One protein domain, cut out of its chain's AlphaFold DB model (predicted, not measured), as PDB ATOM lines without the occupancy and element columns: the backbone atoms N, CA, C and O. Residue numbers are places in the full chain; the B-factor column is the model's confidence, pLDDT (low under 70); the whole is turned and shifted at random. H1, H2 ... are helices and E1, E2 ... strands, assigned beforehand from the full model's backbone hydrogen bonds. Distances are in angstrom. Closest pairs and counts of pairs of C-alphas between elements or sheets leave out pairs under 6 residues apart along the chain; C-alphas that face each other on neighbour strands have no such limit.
ATOM      1  N   PHE A  56     148.384 246.579 336.981       56.00
ATOM      2  CA  PHE A  56     149.446 246.903 337.944       56.00
ATOM      3  C   PHE A  56     150.694 247.525 337.289       56.00
ATOM      4  O   PHE A  56     151.756 247.527 337.905       56.00
ATOM      5  N   LEU A  57     150.592 248.061 336.065       59.75
ATOM      6  CA  LEU A  57     151.688 248.819 335.460       59.75
ATOM      7  C   LEU A  57     151.937 250.089 336.303       59.75
ATOM      8  O   LEU A  57     151.024 250.919 336.403       59.75
ATOM      9  N   PRO A  58     153.121 250.249 336.927       62.19
ATOM     10  CA  PRO A  58     153.479 251.495 337.584       62.19
ATOM     11  C   PRO A  58     153.734 252.572 336.526       62.19
ATOM     12  O   PRO A  58     154.278 252.277 335.463       62.19
ATOM     13  N   LEU A  59     153.414 253.827 336.837       66.12
ATOM     14  CA  LEU A  59     153.691 254.986 335.981       66.12
ATOM     15  C   LEU A  59     154.668 255.955 336.681       66.12
ATOM     16  O   LEU A  59     154.239 256.964 337.245       66.12
ATOM     17  N   PRO A  60     155.993 255.686 336.677       59.78
ATOM     18  CA  PRO A  60     156.993 256.544 337.328       59.78
ATOM     19  C   PRO A  60     157.046 257.969 336.767       59.78
ATOM     20  O   PRO A  60     157.381 258.901 337.489       59.78
ATOM     21  N   CYS A  61     156.667 258.150 335.499       57.38
ATOM     22  CA  CYS A  61     156.498 259.458 334.863       57.38
ATOM     23  C   CYS A  61     155.466 260.354 335.574       57.38
ATOM     24  O   CYS A  61     155.601 261.576 335.530       57.38
ATOM     25  N   LEU A  62     154.490 259.759 336.272       58.12
ATOM     26  CA  LEU A  62     153.417 260.440 337.011       58.12
ATOM     27  C   LEU A  62     153.569 260.310 338.542       58.12
ATOM     28  O   LEU A  62     152.689 260.722 339.302       58.12
ATOM     29  N   ALA A  63     154.687 259.751 339.018       59.22
ATOM     30  CA  ALA A  63     155.034 259.754 340.435       59.22
ATOM     31  C   ALA A  63     155.443 261.160 340.908       59.22
ATOM     32  O   ALA A  63     156.006 261.952 340.156       59.22
ATOM     33  N   ALA A  64     155.184 261.462 342.181       57.66
ATOM     34  CA  ALA A  64     155.699 262.673 342.819       57.66
ATOM     35  C   ALA A  64     157.187 262.518 343.181       57.66
ATOM     36  O   ALA A  64     157.628 261.403 343.457       57.66
ATOM     37  N   ASP A  65     157.909 263.639 343.311       55.00
ATOM     38  CA  ASP A  65     159.367 263.751 343.565       55.00
ATOM     39  C   ASP A  65     159.891 263.120 344.882       55.00
ATOM     40  O   ASP A  65     161.013 263.380 345.314       55.00
ATOM     41  N   ASN A  66     159.077 262.323 345.574       57.75
ATOM     42  CA  ASN A  66     159.459 261.576 346.763       57.75
ATOM     43  C   ASN A  66     159.902 260.145 346.374       57.75
ATOM     44  O   ASN A  66     159.032 259.333 346.044       57.75
ATOM     45  N   PRO A  67     161.198 259.785 346.471       54.66
ATOM     46  CA  PRO A  67     161.676 258.433 346.149       54.66
ATOM     47  C   PRO A  67     161.145 257.355 347.115       54.66
ATOM     48  O   PRO A  67     160.942 256.208 346.718       54.66
ATOM     49  N   ASP A  68     160.807 257.726 348.356       52.78
ATOM     50  CA  ASP A  68     160.107 256.853 349.315       52.78
ATOM     51  C   ASP A  68     158.572 256.860 349.114       52.78
ATOM     52  O   ASP A  68     157.808 256.359 349.943       52.78
ATOM     53  N   GLY A  69     158.086 257.500 348.046       52.09
ATOM     54  CA  GLY A  69     156.671 257.619 347.709       52.09
ATOM     55  C   GLY A  69     156.154 256.441 346.873       52.09
ATOM     56  O   GLY A  69     156.896 255.898 346.053       52.09
ATOM     57  N   PRO A  70     154.872 256.055 347.029       56.34
ATOM     58  CA  PRO A  70     154.249 255.071 346.152       56.34
ATOM     59  C   PRO A  70     154.083 255.642 344.738       56.34
ATOM     60  O   PRO A  70     153.509 256.718 344.558       56.34
ATOM     61  N   VAL A  71     154.552 254.892 343.743       61.88
ATOM     62  CA  VAL A  71     154.330 255.172 342.317       61.88
ATOM     63  C   VAL A  71     152.853 254.898 341.978       61.88
ATOM     64  O   VAL A  71     152.333 253.877 342.439       61.88
ATOM     65  N   PRO A  72     152.154 255.768 341.219       64.44
ATOM     66  CA  PRO A  72     150.798 255.478 340.754       64.44
ATOM     67  C   PRO A  72     150.752 254.237 339.870       64.44
ATOM     68  O   PRO A  72     151.680 253.967 339.105       64.44
ATOM     69  N   LEU A  73     149.629 253.532 339.917       71.38
ATOM     70  CA  LEU A  73     149.270 252.553 338.899       71.38
ATOM     71  C   LEU A  73     148.470 253.239 337.788       71.38
ATOM     72  O   LEU A  73     147.719 254.177 338.053       71.38
ATOM     73  N   LEU A  74     148.515 252.701 336.569       71.38
ATOM     74  CA  LEU A  74     147.592 253.101 335.494       71.38
ATOM     75  C   LEU A  74     146.111 253.042 335.953       71.38
ATOM     76  O   LEU A  74     145.318 253.932 335.639       71.38
ATOM     77  N   PHE A  75     145.759 252.077 336.814       74.00
ATOM     78  CA  PHE A  75     144.443 252.008 337.460       74.00
ATOM     79  C   PHE A  75     144.096 253.220 338.351       74.00
ATOM     80  O   PHE A  75     142.942 253.644 338.343       74.00
ATOM     81  N   ASP A  76     145.047 253.815 339.091       72.00
ATOM     82  CA  ASP A  76     144.774 254.982 339.956       72.00
ATOM     83  C   ASP A  76     144.270 256.186 339.144       72.00
ATOM     84  O   ASP A  76     143.444 256.966 339.627       72.00
ATOM     85  N   HIS A  77     144.765 256.344 337.914       73.12
ATOM     86  CA  HIS A  77     144.403 257.451 337.028       73.12
ATOM     87  C   HIS A  77     143.112 257.174 336.252       73.12
ATOM     88  O   HIS A  77     142.251 258.052 336.195       73.12
ATOM     89  N   ILE A  78     142.908 255.942 335.767       76.69
ATOM     90  CA  ILE A  78     141.617 255.507 335.203       76.69
ATOM     91  C   ILE A  78     140.497 255.708 336.241       76.69
ATOM     92  O   ILE A  78     139.465 256.302 335.931       76.69
ATOM     93  N   LEU A  79     140.724 255.302 337.497       76.75
ATOM     94  CA  LEU A  79     139.780 255.492 338.603       76.75
ATOM     95  C   LEU A  79     139.500 256.977 338.895       76.75
ATOM     96  O   LEU A  79     138.349 257.343 339.136       76.75
ATOM     97  N   ALA A  80     140.521 257.840 338.865       72.50
ATOM     98  CA  ALA A  80     140.344 259.277 339.076       72.50
ATOM     99  C   ALA A  80     139.432 259.902 338.003       72.50
ATOM    100  O   ALA A  80     138.470 260.599 338.336       72.50
ATOM    101  N   ILE A  81     139.677 259.587 336.729       75.44
ATOM    102  CA  ILE A  81     138.907 260.103 335.587       75.44
ATOM    103  C   ILE A  81     137.473 259.539 335.605       75.44
ATOM    104  O   ILE A  81     136.506 260.300 335.514       75.44
ATOM    105  N   ALA A  82     137.310 258.237 335.865       78.12
ATOM    106  CA  ALA A  82     136.002 257.604 336.059       78.12
ATOM    107  C   ALA A  82     135.198 258.222 337.219       78.12
ATOM    108  O   ALA A  82     133.978 258.362 337.123       78.12
ATOM    109  N   SER A  83     135.861 258.629 338.309       75.06
ATOM    110  CA  SER A  83     135.179 259.256 339.449       75.06
ATOM    111  C   SER A  83     134.578 260.624 339.101       75.06
ATOM    112  O   SER A  83     133.488 260.948 339.575       75.06
ATOM    113  N   CYS A  84     135.220 261.383 338.204       74.81
ATOM    114  CA  CYS A  84     134.712 262.666 337.712       74.81
ATOM    115  C   CYS A  84     133.480 262.481 336.809       74.81
ATOM    116  O   CYS A  84     132.494 263.209 336.957       74.81
ATOM    117  N   ALA A  85     133.483 261.443 335.960       78.38
ATOM    118  CA  ALA A  85     132.353 261.094 335.092       78.38
ATOM    119  C   ALA A  85     131.038 260.859 335.863       78.38
ATOM    120  O   ALA A  85     129.955 261.059 335.310       78.38
ATOM    121  N   ARG A  86     131.100 260.500 337.159       77.25
ATOM    122  CA  ARG A  86     129.921 260.304 338.027       77.25
ATOM    123  C   ARG A  86     128.968 261.510 338.027       77.25
ATOM    124  O   ARG A  86     127.752 261.313 338.094       77.25
ATOM    125  N   ARG A  87     129.481 262.745 337.909       75.38
ATOM    126  CA  ARG A  87     128.661 263.976 337.853       75.38
ATOM    127  C   ARG A  87     127.649 263.938 336.699       75.38
ATOM    128  O   ARG A  87     126.502 264.350 336.877       75.38
ATOM    129  N   ALA A  88     128.032 263.367 335.557       81.06
ATOM    130  CA  ALA A  88     127.209 263.294 334.350       81.06
ATOM    131  C   ALA A  88     125.936 262.434 334.516       81.06
ATOM    132  O   ALA A  88     124.932 262.653 333.832       81.06
ATOM    133  N   PHE A  89     125.950 261.489 335.465       81.50
ATOM    134  CA  PHE A  89     124.825 260.602 335.781       81.50
ATOM    135  C   PHE A  89     123.804 261.223 336.751       81.50
ATOM    136  O   PHE A  89     122.758 260.628 336.985       81.50
ATOM    137  N   LYS A  90     124.067 262.414 337.313       77.69
ATOM    138  CA  LYS A  90     123.142 263.157 338.202       77.69
ATOM    139  C   LYS A  90     122.603 262.338 339.400       77.69
ATOM    140  O   LYS A  90     121.477 262.546 339.839       77.69
ATOM    141  N   ASN A  91     123.428 261.437 339.944       71.19
ATOM    142  CA  ASN A  91     123.092 260.452 340.993       71.19
ATOM    143  C   ASN A  91     122.026 259.397 340.604       71.19
ATOM    144  O   ASN A  91     121.511 258.697 341.475       71.19
ATOM    145  N   GLU A  92     121.720 259.231 339.316       75.44
ATOM    146  CA  GLU A  92     120.971 258.081 338.797       75.44
ATOM    147  C   GLU A  92     121.903 256.888 338.515       75.44
ATOM    148  O   GLU A  92     123.121 257.032 338.401       75.44
ATOM    149  N   GLY A  93     121.325 255.693 338.365       76.38
ATOM    150  CA  GLY A  93     122.066 254.503 337.943       76.38
ATOM    151  C   GLY A  93     122.490 254.564 336.471       76.38
ATOM    152  O   GLY A  93     121.700 254.935 335.597       76.38
ATOM    153  N   GLY A  94     123.718 254.131 336.191       86.38
ATOM    154  CA  GLY A  94     124.280 254.063 334.846       86.38
ATOM    155  C   GLY A  94     125.535 253.195 334.774       86.38
ATOM    156  O   GLY A  94     125.968 252.629 335.778       86.38
ATOM    157  N   ILE A  95     126.123 253.125 333.581       87.12
ATOM    158  CA  ILE A  95     127.413 252.480 333.306       87.12
ATOM    159  C   ILE A  95     128.376 253.469 332.652       87.12
ATOM    160  O   ILE A  95     127.961 254.299 331.842       87.12
ATOM    161  N   PHE A  96     129.661 253.336 332.971       88.25
ATOM    162  CA  PHE A  96     130.769 254.002 332.295       88.25
ATOM    163  C   PHE A  96     131.861 252.963 332.007       88.25
ATOM    164  O   PHE A  96     132.307 252.280 332.930       88.25
ATOM    165  N   THR A  97     132.256 252.797 330.743       86.69
ATOM    166  CA  THR A  97     133.324 251.878 330.316       86.69
ATOM    167  C   THR A  97     134.542 252.670 329.858       86.69
ATOM    168  O   THR A  97     134.399 253.685 329.185       86.69
ATOM    169  N   MET A  98     135.742 252.195 330.192       80.94
ATOM    170  CA  MET A  98     137.018 252.794 329.788       80.94
ATOM    171  C   MET A  98     137.983 251.712 329.291       80.94
ATOM    172  O   MET A  98     137.810 250.531 329.598       80.94
ATOM    173  N   THR A  99     139.005 252.128 328.544       75.06
ATOM    174  CA  THR A  99     140.180 251.314 328.198       75.06
ATOM    175  C   THR A  99     141.002 250.972 329.447       75.06
ATOM    176  O   THR A  99     140.999 251.725 330.420       75.06
ATOM    177  N   GLY A 100     141.702 249.832 329.430       65.25
ATOM    178  CA  GLY A 100     142.577 249.379 330.533       65.25
ATOM    179  C   GLY A 100     144.067 249.316 330.170       65.25
ATOM    180  O   GLY A 100     144.916 249.131 331.035       65.25
ATOM    181  N   ASP A 101     144.345 249.467 328.881       66.19
ATOM    182  CA  ASP A 101     145.604 249.355 328.138       66.19
ATOM    183  C   ASP A 101     146.142 250.722 327.665       66.19
ATOM    184  O   ASP A 101     147.303 250.862 327.282       66.19
ATOM    185  N   VAL A 102     145.292 251.747 327.732       70.25
ATOM    186  CA  VAL A 102     145.560 253.139 327.360       70.25
ATOM    187  C   VAL A 102     144.952 254.037 328.438       70.25
ATOM    188  O   VAL A 102     143.851 253.741 328.916       70.25
ATOM    189  N   LEU A 103     145.626 255.132 328.801       74.50
ATOM    190  CA  LEU A 103     145.083 256.168 329.688       74.50
ATOM    191  C   LEU A 103     144.442 257.301 328.860       74.50
ATOM    192  O   LEU A 103     145.177 258.098 328.268       74.50
ATOM    193  N   PRO A 104     143.100 257.410 328.811       75.81
ATOM    194  CA  PRO A 104     142.417 258.509 328.139       75.81
ATOM    195  C   PRO A 104     142.351 259.731 329.065       75.81
ATOM    196  O   PRO A 104     141.536 259.781 329.985       75.81
ATOM    197  N   CYS A 105     143.208 260.720 328.830       78.12
ATOM    198  CA  CYS A 105     143.252 261.968 329.587       78.12
ATOM    199  C   CYS A 105     142.277 262.990 328.982       78.12
ATOM    200  O   CYS A 105     142.536 263.491 327.892       78.12
ATOM    201  N   PHE A 106     141.181 263.298 329.681       76.19
ATOM    202  CA  PHE A 106     140.214 264.353 329.336       76.19
ATOM    203  C   PHE A 106     139.441 264.815 330.586       76.19
ATOM    204  O   PHE A 106     139.385 264.080 331.581       76.19
ATOM    205  N   ASP A 107     138.814 265.997 330.557       73.12
ATOM    206  CA  ASP A 107     137.985 266.481 331.674       73.12
ATOM    207  C   ASP A 107     136.597 265.818 331.705       73.12
ATOM    208  O   ASP A 107     135.562 266.389 331.342       73.12
ATOM    209  N   ALA A 108     136.569 264.600 332.243       78.00
ATOM    210  CA  ALA A 108     135.351 263.840 332.485       78.00
ATOM    211  C   ALA A 108     134.351 264.511 333.459       78.00
ATOM    212  O   ALA A 108     133.218 264.037 333.562       78.00
ATOM    213  N   SER A 109     134.697 265.610 334.149       70.19
ATOM    214  CA  SER A 109     133.727 266.384 334.946       70.19
ATOM    215  C   SER A 109     132.804 267.260 334.081       70.19
ATOM    216  O   SER A 109     131.699 267.608 334.513       70.19
ATOM    217  N   THR A 110     133.228 267.554 332.844       72.19
ATOM    218  CA  THR A 110     132.446 268.266 331.814       72.19
ATOM    219  C   THR A 110     131.649 267.335 330.894       72.19
ATOM    220  O   THR A 110     130.943 267.804 329.997       72.19
ATOM    221  N   LEU A 111     131.711 266.017 331.122       78.69
ATOM    222  CA  LEU A 111     130.882 265.036 330.424       78.69
ATOM    223  C   LEU A 111     129.399 265.291 330.729       78.69
ATOM    224  O   LEU A 111     128.999 265.409 331.889       78.69
ATOM    225  N   ILE A 112     128.560 265.330 329.691       75.94
ATOM    226  CA  ILE A 112     127.108 265.489 329.837       75.94
ATOM    227  C   ILE A 112     126.405 264.376 329.069       75.94
ATOM    228  O   ILE A 112     126.655 264.157 327.887       75.94
ATOM    229  N   LEU A 113     125.518 263.668 329.771       81.56
ATOM    230  CA  LEU A 113     124.781 262.523 329.248       81.56
ATOM    231  C   LEU A 113     123.298 262.873 329.079       81.56
ATOM    232  O   LEU A 113     122.672 263.296 330.065       81.56
ATOM    233  N   PRO A 114     122.707 262.644 327.889       79.75
ATOM    234  CA  PRO A 114     121.264 262.713 327.706       79.75
ATOM    235  C   PRO A 114     120.547 261.789 328.707       79.75
ATOM    236  O   PRO A 114     121.063 260.720 329.047       79.75
ATOM    237  N   PRO A 115     119.354 262.161 329.201       68.62
ATOM    238  CA  PRO A 115     118.735 261.492 330.349       68.62
ATOM    239  C   PRO A 115     118.334 260.028 330.096       68.62
ATOM    240  O   PRO A 115     118.185 259.265 331.047       68.62
ATOM    241  N   VAL A 116     118.150 259.622 328.834       73.56
ATOM    242  CA  VAL A 116     117.670 258.282 328.454       73.56
ATOM    243  C   VAL A 116     118.391 257.798 327.185       73.56
ATOM    244  O   VAL A 116     117.773 257.626 326.137       73.56
ATOM    245  N   ALA A 117     119.715 257.638 327.241       77.69
ATOM    246  CA  ALA A 117     120.506 257.236 326.075       77.69
ATOM    247  C   ALA A 117     121.825 256.527 326.420       77.69
ATOM    248  O   ALA A 117     122.298 256.554 327.560       77.69
ATOM    249  N   SER A 118     122.432 255.922 325.395       88.25
ATOM    250  CA  SER A 118     123.863 255.623 325.373       88.25
ATOM    251  C   SER A 118     124.628 256.782 324.724       88.25
ATOM    252  O   SER A 118     124.108 257.522 323.884       88.25
ATOM    253  N   THR A 119     125.875 256.980 325.130       91.19
ATOM    254  CA  THR A 119     126.764 258.020 324.609       91.19
ATOM    255  C   THR A 119     128.147 257.425 324.414       91.19
ATOM    256  O   THR A 119     128.689 256.825 325.338       91.19
ATOM    257  N   ILE A 120     128.708 257.576 323.219       91.56
ATOM    258  CA  ILE A 120     130.107 257.269 322.930       91.56
ATOM    259  C   ILE A 120     130.921 258.556 323.045       91.56
ATOM    260  O   ILE A 120     130.501 259.610 322.556       91.56
ATOM    261  N   ILE A 121     132.064 258.487 323.723       91.31
ATOM    262  CA  ILE A 121     133.016 259.596 323.754       91.31
ATOM    263  C   ILE A 121     133.870 259.475 322.486       91.31
ATOM    264  O   ILE A 121     134.250 258.378 322.080       91.31
ATOM    265  N   THR A 122     134.146 260.597 321.832       92.00
ATOM    266  CA  THR A 122     134.867 260.664 320.554       92.00
ATOM    267  C   THR A 122     135.877 261.799 320.575       92.00
ATOM    268  O   THR A 122     135.651 262.807 321.242       92.00
ATOM    269  N   VAL A 123     136.962 261.661 319.815       90.25
ATOM    270  CA  VAL A 123     137.965 262.719 319.610       90.25
ATOM    271  C   VAL A 123     138.190 262.933 318.105       90.25
ATOM    272  O   VAL A 123     138.211 261.945 317.365       90.25
ATOM    273  N   PRO A 124     138.335 264.175 317.598       90.00
ATOM    274  CA  PRO A 124     138.587 264.398 316.178       90.00
ATOM    275  C   PRO A 124     140.061 264.145 315.835       90.00
ATOM    276  O   PRO A 124     140.949 264.882 316.276       90.00
ATOM    277  N   ILE A 125     140.309 263.134 315.003       89.06
ATOM    278  CA  ILE A 125     141.641 262.645 314.630       89.06
ATOM    279  C   ILE A 125     141.904 262.793 313.121       89.06
ATOM    280  O   ILE A 125     140.981 262.960 312.319       89.06
ATOM    281  N   THR A 126     143.173 262.753 312.717       89.75
ATOM    282  CA  THR A 126     143.587 262.843 311.308       89.75
ATOM    283  C   THR A 126     143.202 261.589 310.511       89.75
ATOM    284  O   THR A 126     143.053 260.494 311.058       89.75
ATOM    285  N   LEU A 127     142.998 261.746 309.198       90.25
ATOM    286  CA  LEU A 127     142.396 260.710 308.342       90.25
ATOM    287  C   LEU A 127     143.262 259.444 308.189       90.25
ATOM    288  O   LEU A 127     142.733 258.354 307.979       90.25
ATOM    289  N   ASP A 128     144.580 259.575 308.325       85.38
ATOM    290  CA  ASP A 128     145.546 258.475 308.339       85.38
ATOM    291  C   ASP A 128     145.392 257.598 309.595       85.38
ATOM    292  O   ASP A 128     145.260 256.376 309.482       85.38
ATOM    293  N   ILE A 129     145.286 258.210 310.780       84.75
ATOM    294  CA  ILE A 129     145.010 257.490 312.030       84.75
ATOM    295  C   ILE A 129     143.597 256.895 311.980       84.75
ATOM    296  O   ILE A 129     143.423 255.711 312.277       84.75
ATOM    297  N   ALA A 130     142.602 257.666 311.529       87.88
ATOM    298  CA  ALA A 130     141.214 257.218 311.391       87.88
ATOM    299  C   ALA A 130     141.081 255.965 310.503       87.88
ATOM    300  O   ALA A 130     140.316 255.059 310.833       87.88
ATOM    301  N   SER A 131     141.866 255.864 309.422       87.06
ATOM    302  CA  SER A 131     141.832 254.700 308.520       87.06
ATOM    303  C   SER A 131     142.239 253.375 309.181       87.06
ATOM    304  O   SER A 131     141.843 252.301 308.731       87.06
ATOM    305  N   ASN A 132     142.975 253.436 310.295       82.69
ATOM    306  CA  ASN A 132     143.449 252.268 311.035       82.69
ATOM    307  C   ASN A 132     142.532 251.857 312.205       82.69
ATOM    308  O   ASN A 132     142.774 250.809 312.816       82.69
ATOM    309  N   HIS A 133     141.481 252.628 312.505       86.69
ATOM    310  CA  HIS A 133     140.677 252.522 313.732       86.69
ATOM    311  C   HIS A 133     139.159 252.500 313.464       86.69
ATOM    312  O   HIS A 133     138.711 252.492 312.316       86.69
ATOM    313  N   GLY A 134     138.352 252.431 314.526       89.62
ATOM    314  CA  GLY A 134     136.908 252.661 314.441       89.62
ATOM    315  C   GLY A 134     136.604 254.152 314.268       89.62
ATOM    316  O   GLY A 134     137.284 254.995 314.851       89.62
ATOM    317  N   VAL A 135     135.598 254.488 313.463       93.44
ATOM    318  CA  VAL A 135     135.192 255.872 313.178       93.44
ATOM    319  C   VAL A 135     133.681 256.022 313.330       93.44
ATOM    320  O   VAL A 135     132.894 255.269 312.748       93.44
ATOM    321  N   ILE A 136     133.280 257.030 314.097       93.81
ATOM    322  CA  ILE A 136     131.890 257.373 314.386       93.81
ATOM    323  C   ILE A 136     131.395 258.388 313.354       93.81
ATOM    324  O   ILE A 136     132.011 259.431 313.141       93.81
ATOM    325  N   VAL A 137     130.258 258.110 312.718       92.50
ATOM    326  CA  VAL A 137     129.597 259.069 311.822       92.50
ATOM    327  C   VAL A 137     128.497 259.769 312.606       92.50
ATOM    328  O   VAL A 137     127.404 259.228 312.788       92.50
ATOM    329  N   ALA A 138     128.814 260.963 313.097       88.94
ATOM    330  CA  ALA A 138     127.871 261.844 313.768       88.94
ATOM    331  C   ALA A 138     126.935 262.540 312.764       88.94
ATOM    332  O   ALA A 138     127.330 262.884 311.650       88.94
ATOM    333  N   SER A 139     125.691 262.769 313.177       85.06
ATOM    334  CA  SER A 139     124.712 263.519 312.398       85.06
ATOM    335  C   SER A 139     125.025 265.016 312.396       85.06
ATOM    336  O   SER A 139     125.467 265.569 313.402       85.06
ATOM    337  N   LYS A 140     124.741 265.688 311.276       72.31
ATOM    338  CA  LYS A 140     125.020 267.125 311.071       72.31
ATOM    339  C   LYS A 140     124.058 268.068 311.803       72.31
ATOM    340  O   LYS A 140     124.244 269.279 311.768       72.31
ATOM    341  N   THR A 141     123.025 267.531 312.450       64.31
ATOM    342  CA  THR A 141     122.165 268.275 313.375       64.31
ATOM    343  C   THR A 141     122.569 267.952 314.808       64.31
ATOM    344  O   THR A 141     122.164 266.917 315.346       64.31
ATOM    345  N   GLU A 142     123.355 268.835 315.420       65.69
ATOM    346  CA  GLU A 142     123.605 268.799 316.863       65.69
ATOM    347  C   GLU A 142     122.302 269.052 317.632       65.69
ATOM    348  O   GLU A 142     121.496 269.911 317.258       65.69
ATOM    349  N   ILE A 143     122.098 268.328 318.731       63.59
ATOM    350  CA  ILE A 143     121.052 268.648 319.701       63.59
ATOM    351  C   ILE A 143     121.631 269.676 320.671       63.59
ATOM    352  O   ILE A 143     122.403 269.337 321.566       63.59
ATOM    353  N   LEU A 144     121.242 270.930 320.448       54.88
ATOM    354  CA  LEU A 144     121.481 272.073 321.323       54.88
ATOM    355  C   LEU A 144     120.340 272.183 322.346       54.88
ATOM    356  O   LEU A 144     119.309 272.800 322.076       54.88
ATOM    357  N   GLU A 145     120.535 271.604 323.530       54.50
ATOM    358  CA  GLU A 145     119.803 272.023 324.735       54.50
ATOM    359  C   GLU A 145     120.619 273.090 325.481       54.50
ATOM    360  O   GLU A 145     121.830 273.186 325.297       54.50
ATOM    361  N   GLU A 146     119.996 273.870 326.375       44.41
ATOM    362  CA  GLU A 146     120.636 274.987 327.114       44.41
ATOM    363  C   GLU A 146     121.848 274.591 327.993       44.41
ATOM    364  O   GLU A 146     122.423 275.434 328.679       44.41
ATOM    365  N   SER A 147     122.237 273.312 328.001       45.25
ATOM    366  CA  SER A 147     123.365 272.790 328.773       45.25
ATOM    367  C   SER A 147     124.345 271.898 327.998       45.25
ATOM    368  O   SER A 147     125.382 271.580 328.570       45.25
ATOM    369  N   TYR A 148     124.083 271.496 326.743       54.41
ATOM    370  CA  TYR A 148     125.008 270.634 325.986       54.41
ATOM    371  C   TYR A 148     124.824 270.675 324.463       54.41
ATOM    372  O   TYR A 148     123.736 270.932 323.954       54.41
ATOM    373  N   THR A 149     125.901 270.315 323.761       65.00
ATOM    374  CA  THR A 149     125.934 269.903 322.350       65.00
ATOM    375  C   THR A 149     126.292 268.420 322.270       65.00
ATOM    376  O   THR A 149     127.379 268.022 322.694       65.00
ATOM    377  N   VAL A 150     125.397 267.600 321.717       78.69
ATOM    378  CA  VAL A 150     125.681 266.201 321.343       78.69
ATOM    379  C   VAL A 150     125.073 265.887 319.981       78.69
ATOM    380  O   VAL A 150     124.017 266.416 319.627       78.69
ATOM    381  N   SER A 151     125.694 264.975 319.239       85.62
ATOM    382  CA  SER A 151     125.224 264.578 317.904       85.62
ATOM    383  C   SER A 151     124.703 263.149 317.910       85.62
ATOM    384  O   SER A 151     125.278 262.276 318.553       85.62
ATOM    385  N   LEU A 152     123.621 262.871 317.185       89.25
ATOM    386  CA  LEU A 152     123.134 261.499 316.995       89.25
ATOM    387  C   LEU A 152     124.177 260.671 316.221       89.25
ATOM    388  O   LEU A 152     124.763 261.180 315.267       89.25
ATOM    389  N   VAL A 153     124.401 259.404 316.584       91.94
ATOM    390  CA  VAL A 153     125.256 258.503 315.787       91.94
ATOM    391  C   VAL A 153     124.445 257.904 314.634       91.94
ATOM    392  O   VAL A 153     123.560 257.073 314.847       91.94
ATOM    393  N   ASP A 154     124.768 258.310 313.406       90.56
ATOM    394  CA  ASP A 154     124.096 257.866 312.179       90.56
ATOM    395  C   ASP A 154     124.731 256.601 311.574       90.56
ATOM    396  O   ASP A 154     124.042 255.830 310.899       90.56
ATOM    397  N   ASN A 155     126.035 256.370 311.775       92.31
ATOM    398  CA  ASN A 155     126.732 255.159 311.320       92.31
ATOM    399  C   ASN A 155     128.011 254.873 312.131       92.31
ATOM    400  O   ASN A 155     128.546 255.752 312.801       92.31
ATOM    401  N   LEU A 156     128.532 253.651 311.993       92.44
ATOM    402  CA  LEU A 156     129.829 253.209 312.518       92.44
ATOM    403  C   LEU A 156     130.669 252.656 311.360       92.44
ATOM    404  O   LEU A 156     130.161 251.873 310.550       92.44
ATOM    405  N   LEU A 157     131.948 252.999 311.288       91.38
ATOM    406  CA  LEU A 157     132.888 252.486 310.288       91.38
ATOM    407  C   LEU A 157     134.069 251.823 311.000       91.38
ATOM    408  O   LEU A 157     134.518 252.327 312.019       91.38
ATOM    409  N   GLN A 158     134.569 250.707 310.471       89.44
ATOM    410  CA  GLN A 158     135.649 249.942 311.095       89.44
ATOM    411  C   GLN A 158     136.823 249.833 310.124       89.44
ATOM    412  O   GLN A 158     136.699 249.177 309.093       89.44
ATOM    413  N   LYS A 159     137.934 250.500 310.460       89.94
ATOM    414  CA  LYS A 159     139.134 250.672 309.621       89.94
ATOM    415  C   LYS A 159     138.818 251.128 308.177       89.94
ATOM    416  O   LYS A 159     139.190 250.440 307.225       89.94
ATOM    417  N   PRO A 160     138.058 252.230 307.999       92.69
ATOM    418  CA  PRO A 160     137.580 252.657 306.687       92.69
ATOM    419  C   PRO A 160     138.697 253.201 305.793       92.69
ATOM    420  O   PRO A 160     139.580 253.933 306.239       92.69
ATOM    421  N   SER A 161     138.582 252.955 304.490       92.38
ATOM    422  CA  SER A 161     139.345 253.714 303.496       92.38
ATOM    423  C   SER A 161     138.921 255.193 303.461       92.38
ATOM    424  O   SER A 161     137.800 255.550 303.833       92.38
ATOM    425  N   VAL A 162     139.792 256.075 302.959       88.94
ATOM    426  CA  VAL A 162     139.474 257.511 302.807       88.94
ATOM    427  C   VAL A 162     138.256 257.723 301.895       88.94
ATOM    428  O   VAL A 162     137.399 258.553 302.196       88.94
ATOM    429  N   ASP A 163     138.106 256.908 300.846       91.56
ATOM    430  CA  ASP A 163     136.922 256.922 299.977       91.56
ATOM    431  C   ASP A 163     135.636 256.557 300.737       91.56
ATOM    432  O   ASP A 163     134.575 257.135 300.485       91.56
ATOM    433  N   GLU A 164     135.700 255.636 301.702       92.38
ATOM    434  CA  GLU A 164     134.561 255.291 302.559       92.38
ATOM    435  C   GLU A 164     134.242 256.380 303.583       92.38
ATOM    436  O   GLU A 164     133.056 256.614 303.842       92.38
ATOM    437  N   LEU A 165     135.249 257.080 304.118       91.38
ATOM    438  CA  LEU A 165     135.047 258.255 304.973       91.38
ATOM    439  C   LEU A 165     134.291 259.357 304.213       91.38
ATOM    440  O   LEU A 165     133.256 259.833 304.686       91.38
ATOM    441  N   VAL A 166     134.739 259.694 302.998       90.75
ATOM    442  CA  VAL A 166     134.066 260.664 302.112       90.75
ATOM    443  C   VAL A 166     132.645 260.200 301.770       90.75
ATOM    444  O   VAL A 166     131.677 260.937 301.976       90.75
ATOM    445  N   LYS A 167     132.487 258.954 301.304       93.06
ATOM    446  CA  LYS A 167     131.200 258.375 300.872       93.06
ATOM    447  C   LYS A 167     130.151 258.305 301.985       93.06
ATOM    448  O   LYS A 167     128.957 258.397 301.699       93.06
ATOM    449  N   ASN A 168     130.569 258.134 303.239       90.75
ATOM    450  CA  ASN A 168     129.669 258.116 304.395       90.75
ATOM    451  C   ASN A 168     129.482 259.489 305.061       90.75
ATOM    452  O   ASN A 168     128.686 259.574 305.992       90.75
ATOM    453  N   GLN A 169     130.153 260.545 304.580       90.94
ATOM    454  CA  GLN A 169     130.204 261.874 305.211       90.94
ATOM    455  C   GLN A 169     130.766 261.846 306.647       90.94
ATOM    456  O   GLN A 169     130.287 262.559 307.521       90.94
ATOM    457  N   ALA A 170     131.786 261.015 306.879       90.75
ATOM    458  CA  ALA A 170     132.453 260.838 308.175       90.75
ATOM    459  C   ALA A 170     133.551 261.885 308.466       90.75
ATOM    460  O   ALA A 170     134.203 261.818 309.506       90.75
ATOM    461  N   ILE A 171     133.788 262.808 307.529       90.56
ATOM    462  CA  ILE A 171     134.784 263.879 307.631       90.56
ATOM    463  C   ILE A 171     134.071 265.165 308.065       90.56
ATOM    464  O   ILE A 171     133.052 265.537 307.476       90.56
ATOM    465  N   LEU A 172     134.609 265.809 309.097       87.81
ATOM    466  CA  LEU A 172     134.149 267.073 309.671       87.81
ATOM    467  C   LEU A 172     134.589 268.272 308.817       87.81
ATOM    468  O   LEU A 172     135.479 268.161 307.971       87.81
ATOM    469  N   ASP A 173     134.016 269.447 309.081       84.69
ATOM    470  CA  ASP A 173     134.321 270.683 308.340       84.69
ATOM    471  C   ASP A 173     135.777 271.176 308.524       84.69
ATOM    472  O   ASP A 173     136.256 271.987 307.733       84.69
ATOM    473  N   ASP A 174     136.506 270.663 309.525       83.44
ATOM    474  CA  ASP A 174     137.940 270.910 309.745       83.44
ATOM    475  C   ASP A 174     138.871 269.874 309.073       83.44
ATOM    476  O   ASP A 174     140.094 269.970 309.182       83.44
ATOM    477  N   GLY A 175     138.306 268.884 308.371       87.00
ATOM    478  CA  GLY A 175     139.039 267.821 307.679       87.00
ATOM    479  C   GLY A 175     139.408 266.601 308.534       87.00
ATOM    480  O   GLY A 175     140.044 265.684 308.008       87.00
ATOM    481  N   ARG A 176     139.019 266.547 309.816       91.00
ATOM    482  CA  ARG A 176     139.234 265.386 310.704       91.00
ATOM    483  C   ARG A 176     138.049 264.415 310.693       91.00
ATOM    484  O   ARG A 176     137.000 264.702 310.122       91.00
ATOM    485  N   ALA A 177     138.211 263.254 311.324       92.75
ATOM    486  CA  ALA A 177     137.148 262.267 311.542       92.75
ATOM    487  C   ALA A 177     137.018 261.930 313.038       92.75
ATOM    488  O   ALA A 177     137.999 262.009 313.775       92.75
ATOM    489  N   LEU A 178     135.821 261.556 313.501       92.94
ATOM    490  CA  LEU A 178     135.586 261.217 314.911       92.94
ATOM    491  C   LEU A 178     136.021 259.778 315.216       92.94
ATOM    492  O   LEU A 178     135.407 258.822 314.744       92.94
ATOM    493  N   LEU A 179     137.065 259.631 316.027       91.94
ATOM    494  CA  LEU A 179     137.601 258.348 316.477       91.94
ATOM    495  C   LEU A 179     136.648 257.659 317.470       91.94
ATOM    496  O   LEU A 179     136.176 258.292 318.418       91.94
ATOM    497  N   ASP A 180     136.405 256.359 317.279       90.50
ATOM    498  CA  ASP A 180     135.834 255.479 318.310       90.50
ATOM    499  C   ASP A 180     136.887 255.254 319.405       90.50
ATOM    500  O   ASP A 180     137.966 254.723 319.141       90.50
ATOM    501  N   THR A 181     136.586 255.696 320.626       87.25
ATOM    502  CA  THR A 181     137.522 255.668 321.762       87.25
ATOM    503  C   THR A 181     137.454 254.386 322.593       87.25
ATOM    504  O   THR A 181     138.251 254.222 323.515       87.25
ATOM    505  N   GLY A 182     136.471 253.507 322.359       83.75
ATOM    506  CA  GLY A 182     136.126 252.432 323.300       83.75
ATOM    507  C   GLY A 182     135.327 252.882 324.538       83.75
ATOM    508  O   GLY A 182     134.795 252.037 325.267       83.75
ATOM    509  N   ILE A 183     135.230 254.192 324.801       88.25
ATOM    510  CA  ILE A 183     134.630 254.757 326.019       88.25
ATOM    511  C   ILE A 183     133.132 254.990 325.793       88.25
ATOM    512  O   ILE A 183     132.728 255.802 324.954       88.25
ATOM    513  N   ILE A 184     132.296 254.302 326.576       89.44
ATOM    514  CA  ILE A 184     130.833 254.370 326.489       89.44
ATOM    515  C   ILE A 184     130.255 254.738 327.853       89.44
ATOM    516  O   ILE A 184     130.594 254.153 328.880       89.44
ATOM    517  N   ALA A 185     129.303 255.661 327.847       89.94
ATOM    518  CA  ALA A 185     128.421 255.945 328.965       89.94
ATOM    519  C   ALA A 185     126.982 255.509 328.639       89.94
ATOM    520  O   ALA A 185     126.510 255.684 327.515       89.94
ATOM    521  N   GLY A 186     126.258 254.959 329.611       87.62
ATOM    522  CA  GLY A 186     124.854 254.569 329.454       87.62
ATOM    523  C   GLY A 186     124.023 254.985 330.659       87.62
ATOM    524  O   GLY A 186     124.361 254.621 331.783       87.62
ATOM    525  N   ARG A 187     122.936 255.732 330.433       87.31
ATOM    526  CA  ARG A 187     122.068 256.279 331.489       87.31
ATOM    527  C   ARG A 187     120.597 255.922 331.259       87.31
ATOM    528  O   ARG A 187     120.152 255.745 330.121       87.31
ATOM    529  N   GLY A 188     119.837 255.801 332.347       85.69
ATOM    530  CA  GLY A 188     118.401 255.519 332.298       85.69
ATOM    531  C   GLY A 188     118.103 254.196 331.588       85.69
ATOM    532  O   GLY A 188     118.752 253.181 331.847       85.69
ATOM    533  N   ASN A 189     117.144 254.195 330.657       83.56
ATOM    534  CA  ASN A 189     116.714 252.975 329.963       83.56
ATOM    535  C   ASN A 189     117.847 252.265 329.200       83.56
ATOM    536  O   ASN A 189     117.831 251.041 329.133       83.56
ATOM    537  N   ALA A 190     118.842 252.987 328.672       82.62
ATOM    538  CA  ALA A 190     119.970 252.363 327.972       82.62
ATOM    539  C   ALA A 190     120.851 251.517 328.906       82.62
ATOM    540  O   ALA A 190     121.364 250.481 328.489       82.62
ATOM    541  N   TRP A 191     120.973 251.917 330.176       85.62
ATOM    542  CA  TRP A 191     121.604 251.107 331.218       85.62
ATOM    543  C   TRP A 191     120.696 249.960 331.674       85.62
ATOM    544  O   TRP A 191     121.143 248.819 331.738       85.62
ATOM    545  N   VAL A 192     119.411 250.226 331.929       82.56
ATOM    546  CA  VAL A 192     118.467 249.201 332.413       82.56
ATOM    547  C   VAL A 192     118.258 248.078 331.389       82.56
ATOM    548  O   VAL A 192     118.272 246.905 331.758       82.56
ATOM    549  N   GLU A 193     118.102 248.393 330.099       83.06
ATOM    550  CA  GLU A 193     117.949 247.371 329.051       83.06
ATOM    551  C   GLU A 193     119.240 246.557 328.840       83.06
ATOM    552  O   GLU A 193     119.141 245.363 328.556       83.06
ATOM    553  N   LEU A 194     120.420 247.159 329.055       81.19
ATOM    554  CA  LEU A 194     121.735 246.499 329.040       81.19
ATOM    555  C   LEU A 194     121.936 245.572 330.252       81.19
ATOM    556  O   LEU A 194     122.310 244.413 330.080       81.19
ATOM    557  N   ALA A 195     121.625 246.032 331.465       77.44
ATOM    558  CA  ALA A 195     121.731 245.235 332.691       77.44
ATOM    559  C   ALA A 195     120.788 244.013 332.705       77.44
ATOM    560  O   ALA A 195     121.064 243.015 333.367       77.44
ATOM    561  N   VAL A 196     119.688 244.062 331.943       75.62
ATOM    562  CA  VAL A 196     118.688 242.982 331.814       75.62
ATOM    563  C   VAL A 196     118.977 242.048 330.609       75.62
ATOM    564  O   VAL A 196     118.162 241.181 330.264       75.62
ATOM    565  N   LEU A 197     120.150 242.156 329.967       74.06
ATOM    566  CA  LEU A 197     120.625 241.211 328.942       74.06
ATOM    567  C   LEU A 197     121.103 239.881 329.562       74.06
ATOM    568  O   LEU A 197     122.292 239.618 329.712       74.06
ATOM    569  N   ASN A 198     120.157 239.001 329.891       59.28
ATOM    570  CA  ASN A 198     120.440 237.670 330.435       59.28
ATOM    571  C   ASN A 198     120.950 236.689 329.352       59.28
ATOM    572  O   ASN A 198     120.149 236.008 328.707       59.28
ATOM    573  N   TYR A 199     122.275 236.601 329.172       59.75
ATOM    574  CA  TYR A 199     122.917 235.679 328.224       59.75
ATOM    575  C   TYR A 199     124.054 234.878 328.861       59.75
ATOM    576  O   TYR A 199     125.135 235.394 329.117       59.75
ATOM    577  N   LYS A 200     123.856 233.561 328.988       52.44
ATOM    578  CA  LYS A 200     124.910 232.577 329.311       52.44
ATOM    579  C   LYS A 200     125.822 232.257 328.109       52.44
ATOM    580  O   LYS A 200     126.295 231.132 327.978       52.44
ATOM    581  N   ILE A 201     125.973 233.187 327.163       51.47
ATOM    582  CA  ILE A 201     126.516 232.910 325.825       51.47
ATOM    583  C   ILE A 201     127.833 233.662 325.645       51.47
ATOM    584  O   ILE A 201     127.871 234.807 325.202       51.47
ATOM    585  N   LEU A 202     128.915 232.974 326.008       50.66
ATOM    586  CA  LEU A 202     130.291 233.398 325.781       50.66
ATOM    587  C   LEU A 202     130.623 233.373 324.288       50.66
ATOM    588  O   LEU A 202     130.674 232.312 323.668       50.66
ATOM    589  N   LEU A 203     130.866 234.554 323.721       51.09
ATOM    590  CA  LEU A 203     131.320 234.742 322.346       51.09
ATOM    591  C   LEU A 203     132.380 235.844 322.285       51.09
ATOM    592  O   LEU A 203     132.372 236.794 323.069       51.09
ATOM    593  N   ARG A 204     133.322 235.704 321.349       50.25
ATOM    594  CA  ARG A 204     134.464 236.614 321.215       50.25
ATOM    595  C   ARG A 204     134.074 237.912 320.503       50.25
ATOM    596  O   ARG A 204     133.497 237.877 319.426       50.25
ATOM    597  N   SER A 205     134.494 239.038 321.086       51.84
ATOM    598  CA  SER A 205     134.415 240.400 320.534       51.84
ATOM    599  C   SER A 205     133.006 240.950 320.259       51.84
ATOM    600  O   SER A 205     132.645 241.244 319.123       51.84
ATOM    601  N   LEU A 206     132.247 241.190 321.335       64.25
ATOM    602  CA  LEU A 206     130.907 241.797 321.294       64.25
ATOM    603  C   LEU A 206     130.881 243.344 321.377       64.25
ATOM    604  O   LEU A 206     129.801 243.907 321.508       64.25
ATOM    605  N   TYR A 207     132.017 244.058 321.320       76.12
ATOM    606  CA  TYR A 207     132.015 245.535 321.426       76.12
ATOM    607  C   TYR A 207     131.311 246.192 320.231       76.12
ATOM    608  O   TYR A 207     130.325 246.900 320.410       76.12
ATOM    609  N   GLU A 208     131.763 245.882 319.011       78.19
ATOM    610  CA  GLU A 208     131.156 246.376 317.767       78.19
ATOM    611  C   GLU A 208     129.651 246.052 317.716       78.19
ATOM    612  O   GLU A 208     128.849 246.890 317.316       78.19
ATOM    613  N   ASP A 209     129.266 244.868 318.200       82.94
ATOM    614  CA  ASP A 209     127.884 244.379 318.219       82.94
ATOM    615  C   ASP A 209     127.002 245.090 319.257       82.94
ATOM    616  O   ASP A 209     125.824 245.341 318.996       82.94
ATOM    617  N   LEU A 210     127.570 245.470 320.405       83.69
ATOM    618  CA  LEU A 210     126.901 246.280 321.425       83.69
ATOM    619  C   LEU A 210     126.651 247.710 320.922       83.69
ATOM    620  O   LEU A 210     125.524 248.200 320.999       83.69
ATOM    621  N   VAL A 211     127.673 248.361 320.357       87.44
ATOM    622  CA  VAL A 211     127.569 249.728 319.809       87.44
ATOM    623  C   VAL A 211     126.606 249.753 318.612       87.44
ATOM    624  O   VAL A 211     125.709 250.594 318.546       87.44
ATOM    625  N   ALA A 212     126.709 248.774 317.706       88.44
ATOM    626  CA  ALA A 212     125.808 248.610 316.565       88.44
ATOM    627  C   ALA A 212     124.334 248.412 316.962       88.44
ATOM    628  O   ALA A 212     123.443 248.786 316.194       88.44
ATOM    629  N   ALA A 213     124.048 247.867 318.148       89.62
ATOM    630  CA  ALA A 213     122.678 247.675 318.614       89.62
ATOM    631  C   ALA A 213     121.941 249.006 318.844       89.62
ATOM    632  O   ALA A 213     120.738 249.086 318.591       89.62
ATOM    633  N   TRP A 214     122.648 250.068 319.240       90.69
ATOM    634  CA  TRP A 214     122.086 251.414 319.435       90.69
ATOM    635  C   TRP A 214     122.113 252.304 318.176       90.69
ATOM    636  O   TRP A 214     121.641 253.445 318.223       90.69
ATOM    637  N   VAL A 215     122.633 251.802 317.048       92.62
ATOM    638  CA  VAL A 215     122.772 252.536 315.777       92.62
ATOM    639  C   VAL A 215     121.931 251.850 314.688       92.62
ATOM    640  O   VAL A 215     122.401 250.909 314.049       92.62
ATOM    641  N   PRO A 216     120.687 252.299 314.411       90.56
ATOM    642  CA  PRO A 216     119.758 251.567 313.541       90.56
ATOM    643  C   PRO A 216     120.249 251.266 312.120       90.56
ATOM    644  O   PRO A 216     119.877 250.244 311.550       90.56
ATOM    645  N   ARG A 217     121.151 252.086 311.564       91.44
ATOM    646  CA  ARG A 217     121.794 251.831 310.259       91.44
ATOM    647  C   ARG A 217     122.654 250.558 310.236       91.44
ATOM    648  O   ARG A 217     122.949 250.040 309.163       91.44
ATOM    649  N   LYS A 218     123.034 250.036 311.406       91.50
ATOM    650  CA  LYS A 218     123.760 248.773 311.584       91.50
ATOM    651  C   LYS A 218     122.859 247.593 311.948       91.50
ATOM    652  O   LYS A 218     123.360 246.474 311.956       91.50
ATOM    653  N   HIS A 219     121.559 247.780 312.199       93.56
ATOM    654  CA  HIS A 219     120.673 246.679 312.615       93.56
ATOM    655  C   HIS A 219     120.608 245.547 311.585       93.56
ATOM    656  O   HIS A 219     120.692 244.385 311.966       93.56
ATOM    657  N   ASP A 220     120.522 245.862 310.290       91.69
ATOM    658  CA  ASP A 220     120.468 244.847 309.228       91.69
ATOM    659  C   ASP A 220     121.760 244.015 309.159       91.69
ATOM    660  O   ASP A 220     121.712 242.799 308.990       91.69
ATOM    661  N   TRP A 221     122.915 244.652 309.360       91.06
ATOM    662  CA  TRP A 221     124.217 243.988 309.475       91.06
ATOM    663  C   TRP A 221     124.309 243.150 310.762       91.06
ATOM    664  O   TRP A 221     124.727 241.994 310.719       91.06
ATOM    665  N   LEU A 222     123.844 243.698 311.887       88.62
ATOM    666  CA  LEU A 222     123.933 243.075 313.204       88.62
ATOM    667  C   LEU A 222     123.057 241.822 313.309       88.62
ATOM    668  O   LEU A 222     123.530 240.824 313.834       88.62
ATOM    669  N   ARG A 223     121.828 241.809 312.766       89.75
ATOM    670  CA  ARG A 223     120.933 240.624 312.814       89.75
ATOM    671  C   ARG A 223     121.545 239.355 312.205       89.75
ATOM    672  O   ARG A 223     121.173 238.259 312.610       89.75
ATOM    673  N   HIS A 224     122.500 239.487 311.282       87.44
ATOM    674  CA  HIS A 224     123.225 238.357 310.689       87.44
ATOM    675  C   HIS A 224     124.364 237.815 311.578       87.44
ATOM    676  O   HIS A 224     124.913 236.752 311.284       87.44
ATOM    677  N   ARG A 225     124.736 238.525 312.652       83.50
ATOM    678  CA  ARG A 225     125.773 238.118 313.611       83.50
ATOM    679  C   ARG A 225     125.169 237.354 314.801       83.50
ATOM    680  O   ARG A 225     123.989 237.526 315.121       83.50
ATOM    681  N   PRO A 226     125.959 236.511 315.492       74.50
ATOM    682  CA  PRO A 226     125.531 235.868 316.732       74.50
ATOM    683  C   PRO A 226     124.977 236.877 317.749       74.50
ATOM    684  O   PRO A 226     125.524 237.960 317.907       74.50
ATOM    685  N   LEU A 227     123.884 236.520 318.433       77.19
ATOM    686  CA  LEU A 227     123.125 237.394 319.351       77.19
ATOM    687  C   LEU A 227     122.508 238.664 318.720       77.19
ATOM    688  O   LEU A 227     121.795 239.385 319.416       77.19
ATOM    689  N   GLY A 228     122.687 238.920 317.422       84.69
ATOM    690  CA  GLY A 228     122.283 240.166 316.767       84.69
ATOM    691  C   GLY A 228     120.803 240.527 316.904       84.69
ATOM    692  O   GLY A 228     120.474 241.617 317.362       84.69
ATOM    693  N   GLU A 229     119.901 239.595 316.585       84.94
ATOM    694  CA  GLU A 229     118.447 239.772 316.774       84.94
ATOM    695  C   GLU A 229     118.069 240.075 318.233       84.94
ATOM    696  O   GLU A 229     117.176 240.875 318.510       84.94
ATOM    697  N   ALA A 230     118.778 239.465 319.185       82.94
ATOM    698  CA  ALA A 230     118.541 239.671 320.607       82.94
ATOM    699  C   ALA A 230     119.000 241.065 321.065       82.94
ATOM    700  O   ALA A 230     118.268 241.740 321.790       82.94
ATOM    701  N   LEU A 231     120.169 241.515 320.600       85.56
ATOM    702  CA  LEU A 231     120.697 242.856 320.859       85.56
ATOM    703  C   LEU A 231     119.811 243.938 320.223       85.56
ATOM    704  O   LEU A 231     119.396 244.864 320.918       85.56
ATOM    705  N   VAL A 232     119.435 243.788 318.948       88.94
ATOM    706  CA  VAL A 232     118.526 244.716 318.246       88.94
ATOM    707  C   VAL A 232     117.150 244.764 318.919       88.94
ATOM    708  O   VAL A 232     116.635 245.852 319.177       88.94
ATOM    709  N   GLY A 233     116.565 243.614 319.271       86.44
ATOM    710  CA  GLY A 233     115.250 243.542 319.923       86.44
ATOM    711  C   GLY A 233     115.209 244.082 321.361       86.44
ATOM    712  O   GLY A 233     114.133 244.436 321.854       86.44
ATOM    713  N   LYS A 234     116.362 244.157 322.040       85.25
ATOM    714  CA  LYS A 234     116.492 244.689 323.405       85.25
ATOM    715  C   LYS A 234     116.930 246.149 323.428       85.25
ATOM    716  O   LYS A 234     116.199 246.969 323.967       85.25
ATOM    717  N   LEU A 235     118.090 246.455 322.848       87.25
ATOM    718  CA  LEU A 235     118.751 247.763 322.922       87.25
ATOM    719  C   LEU A 235     118.333 248.722 321.800       87.25
ATOM    720  O   LEU A 235     118.362 249.936 321.994       87.25
ATOM    721  N   GLY A 236     117.906 248.199 320.645       86.19
ATOM    722  CA  GLY A 236     117.625 248.974 319.426       86.19
ATOM    723  C   GLY A 236     116.424 249.921 319.482       86.19
ATOM    724  O   GLY A 236     116.086 250.536 318.469       86.19
ATOM    725  N   LYS A 237     115.783 250.056 320.649       86.06
ATOM    726  CA  LYS A 237     114.809 251.115 320.945       86.06
ATOM    727  C   LYS A 237     115.484 252.431 321.334       86.06
ATOM    728  O   LYS A 237     114.937 253.494 321.049       86.06
ATOM    729  N   GLN A 238     116.636 252.354 322.001       87.94
ATOM    730  CA  GLN A 238     117.419 253.523 322.388       87.94
ATOM    731  C   GLN A 238     118.266 254.003 321.205       87.94
ATOM    732  O   GLN A 238     118.424 253.305 320.200       87.94
ATOM    733  N   ARG A 239     118.827 255.206 321.327       88.25
ATOM    734  CA  ARG A 239     119.787 255.769 320.374       88.25
ATOM    735  C   ARG A 239     121.114 256.036 321.062       88.25
ATOM    736  O   ARG A 239     121.128 256.377 322.245       88.25
ATOM    737  N   MET A 240     122.194 255.924 320.294       90.81
ATOM    738  CA  MET A 240     123.511 256.386 320.710       90.81
ATOM    739  C   MET A 240     123.764 257.820 320.250       90.81
ATOM    740  O   MET A 240     123.454 258.183 319.111       90.81
ATOM    741  N   PHE A 241     124.368 258.610 321.129       91.38
ATOM    742  CA  PHE A 241     124.880 259.947 320.836       91.38
ATOM    743  C   PHE A 241     126.407 259.969 320.904       91.38
ATOM    744  O   PHE A 241     127.017 259.147 321.579       91.38
ATOM    745  N   SER A 242     127.013 260.919 320.209       91.38
ATOM    746  CA  SER A 242     128.435 261.226 320.233       91.38
ATOM    747  C   SER A 242     128.656 262.460 321.103       91.38
ATOM    748  O   SER A 242     128.070 263.512 320.834       91.38
ATOM    749  N   TYR A 243     129.512 262.335 322.115       90.19
ATOM    750  CA  TYR A 243     130.094 263.460 322.849       90.19
ATOM    751  C   TYR A 243     131.525 263.662 322.341       90.19
ATOM    752  O   TYR A 243     132.301 262.706 322.291       90.19
ATOM    753  N   CYS A 244     131.872 264.879 321.920       88.44
ATOM    754  CA  CYS A 244     133.184 265.175 321.350       88.44
ATOM    755  C   CYS A 244     134.100 265.819 322.399       88.44
ATOM    756  O   CYS A 244     133.949 266.996 322.723       88.44
ATOM    757  N   ALA A 245     135.041 265.037 322.924       85.75
ATOM    758  CA  ALA A 245     136.066 265.496 323.853       85.75
ATOM    759  C   ALA A 245     137.276 266.001 323.048       85.75
ATOM    760  O   ALA A 245     138.152 265.233 322.650       85.75
ATOM    761  N   TYR A 246     137.285 267.300 322.740       81.19
ATOM    762  CA  TYR A 246     138.337 267.953 321.943       81.19
ATOM    763  C   TYR A 246     139.697 268.028 322.657       81.19
ATOM    764  O   TYR A 246     140.718 268.240 322.005       81.19
ATOM    765  N   ASP A 247     139.693 267.876 323.979       72.44
ATOM    766  CA  ASP A 247     140.840 267.836 324.887       72.44
ATOM    767  C   ASP A 247     141.407 266.420 325.096       72.44
ATOM    768  O   ASP A 247     142.438 266.274 325.749       72.44
ATOM    769  N   LEU A 248     140.747 265.381 324.566       80.31
ATOM    770  CA  LEU A 248     141.085 263.994 324.870       80.31
ATOM    771  C   LEU A 248     142.411 263.565 324.238       80.31
ATOM    772  O   LEU A 248     142.565 263.526 323.017       80.31
ATOM    773  N   LEU A 249     143.340 263.161 325.100       75.25
ATOM    774  CA  LEU A 249     144.626 262.572 324.737       75.25
ATOM    775  C   LEU A 249     144.675 261.099 325.150       75.25
ATOM    776  O   LEU A 249     144.161 260.718 326.200       75.25
ATOM    777  N   PHE A 250     145.344 260.277 324.348       73.19
ATOM    778  CA  PHE A 250     145.603 258.875 324.658       73.19
ATOM    779  C   PHE A 250     147.082 258.671 324.978       73.19
ATOM    780  O   PHE A 250     147.928 258.748 324.088       73.19
ATOM    781  N   LEU A 251     147.396 258.367 326.238       69.00
ATOM    782  CA  LEU A 251     148.720 257.864 326.605       69.00
ATOM    783  C   LEU A 251     148.683 256.338 326.489       69.00
ATOM    784  O   LEU A 251     148.096 255.646 327.326       69.00
ATOM    785  N   HIS A 252     149.232 255.831 325.387       67.75
ATOM    786  CA  HIS A 252     149.326 254.401 325.100       67.75
ATOM    787  C   HIS A 252     150.446 253.762 325.927       67.75
ATOM    788  O   HIS A 252     151.530 254.329 326.026       67.75
TER     789      HIS A 252
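Overview. This is residues 56 to 252 of the 831 residues of the protein "Bifunctional fucokinase/fucose pyrophosphorylase" of Hibiscus syriacus (UniProt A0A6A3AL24). A small closed barrel of five strands, E3, E6, E4, E5 and E7, makes the core, with H2 and H3 on one part of its outside and a cluster of H4, H5, H6 and H7 at another. The longest helix, H1, runs past E2 of the small sheet E2 and E8 to E1, a strand added to the barrel beside E6, and the unnamed residues 56 to 73 reach away beyond its beginning. The printed part has 197 residues with seven named helices and eight named strands, in the order H1 E1 E2 E3 H2 E4 E5 H3 E6 H4 H5 H6 H7 E7 E8; the class is mixed. The barrel is mixed, with E7 and E3 parallel. The whole is compact, with a radius of gyration of the C-alphas of 17.7 A and spans of 58 by 41 by 40 A.

Arrangement. H1, residues 74 to 89, comes closest to E2, residues 102 to 105, at the C-alphas of Ile 78 and Leu 103, 6.5 A apart. E1, residues 94 to 97, is antiparallel to E6, residues 177 to 187, with N 95 and O 186 at 2.9 A. E2 is antiparallel to E8, residues 249 to 252, with N 105 and O 249 at 2.8 A. E3, residues 118 to 125, has antiparallel E6 on one side, N 119 and O 185 at 2.8 A, and parallel E7, residues 240 to 244, on the other side, N 122 and O 243 at 2.8 A. H2, residues 127 to 131, and H3, residues 162 to 168, lie outside the barrel. E4, residues 134 to 145, is antiparallel to E6, N 136 and O 178 at 2.9 A, and forms a hairpin with E5, residues 148 to 158, N 137 and O 155 at 2.9 A. E5 and E7 are antiparallel, N 242 and O 151 at 2.8 A. H7, residues 228 to 235, touches H4, residues 189 to 195, H5, residues 207 to 213, and H6, residues 216 to 223; its closest C-alphas to H5 are Val 232 and Ala 213, 5.1 A. Every O i to N i+4 pair is within hydrogen-bond range in H2, H3, H4, H5 and H7, against 8 of 12 in H1 and 2 of 4 in H6.

Along the chain. H1 begins at C-alpha 74 (147.592, 253.101, 335.494) and is 24.0 A long. E4 is 27.8 A, E5 27.6 A and E6 25.7 A. E8 ends at C-alpha 252 (149.326, 254.401, 325.100).

Size, cuts and confidence. The two C-alphas farthest apart, Asp 68 and Asp 220, are 57.6 A apart. The printed part has no cut. The links E2 to E3 and H4 to H5 are long. Residues under pLDDT 70 include 56 to 72, 141 to 149 and 198 to 206.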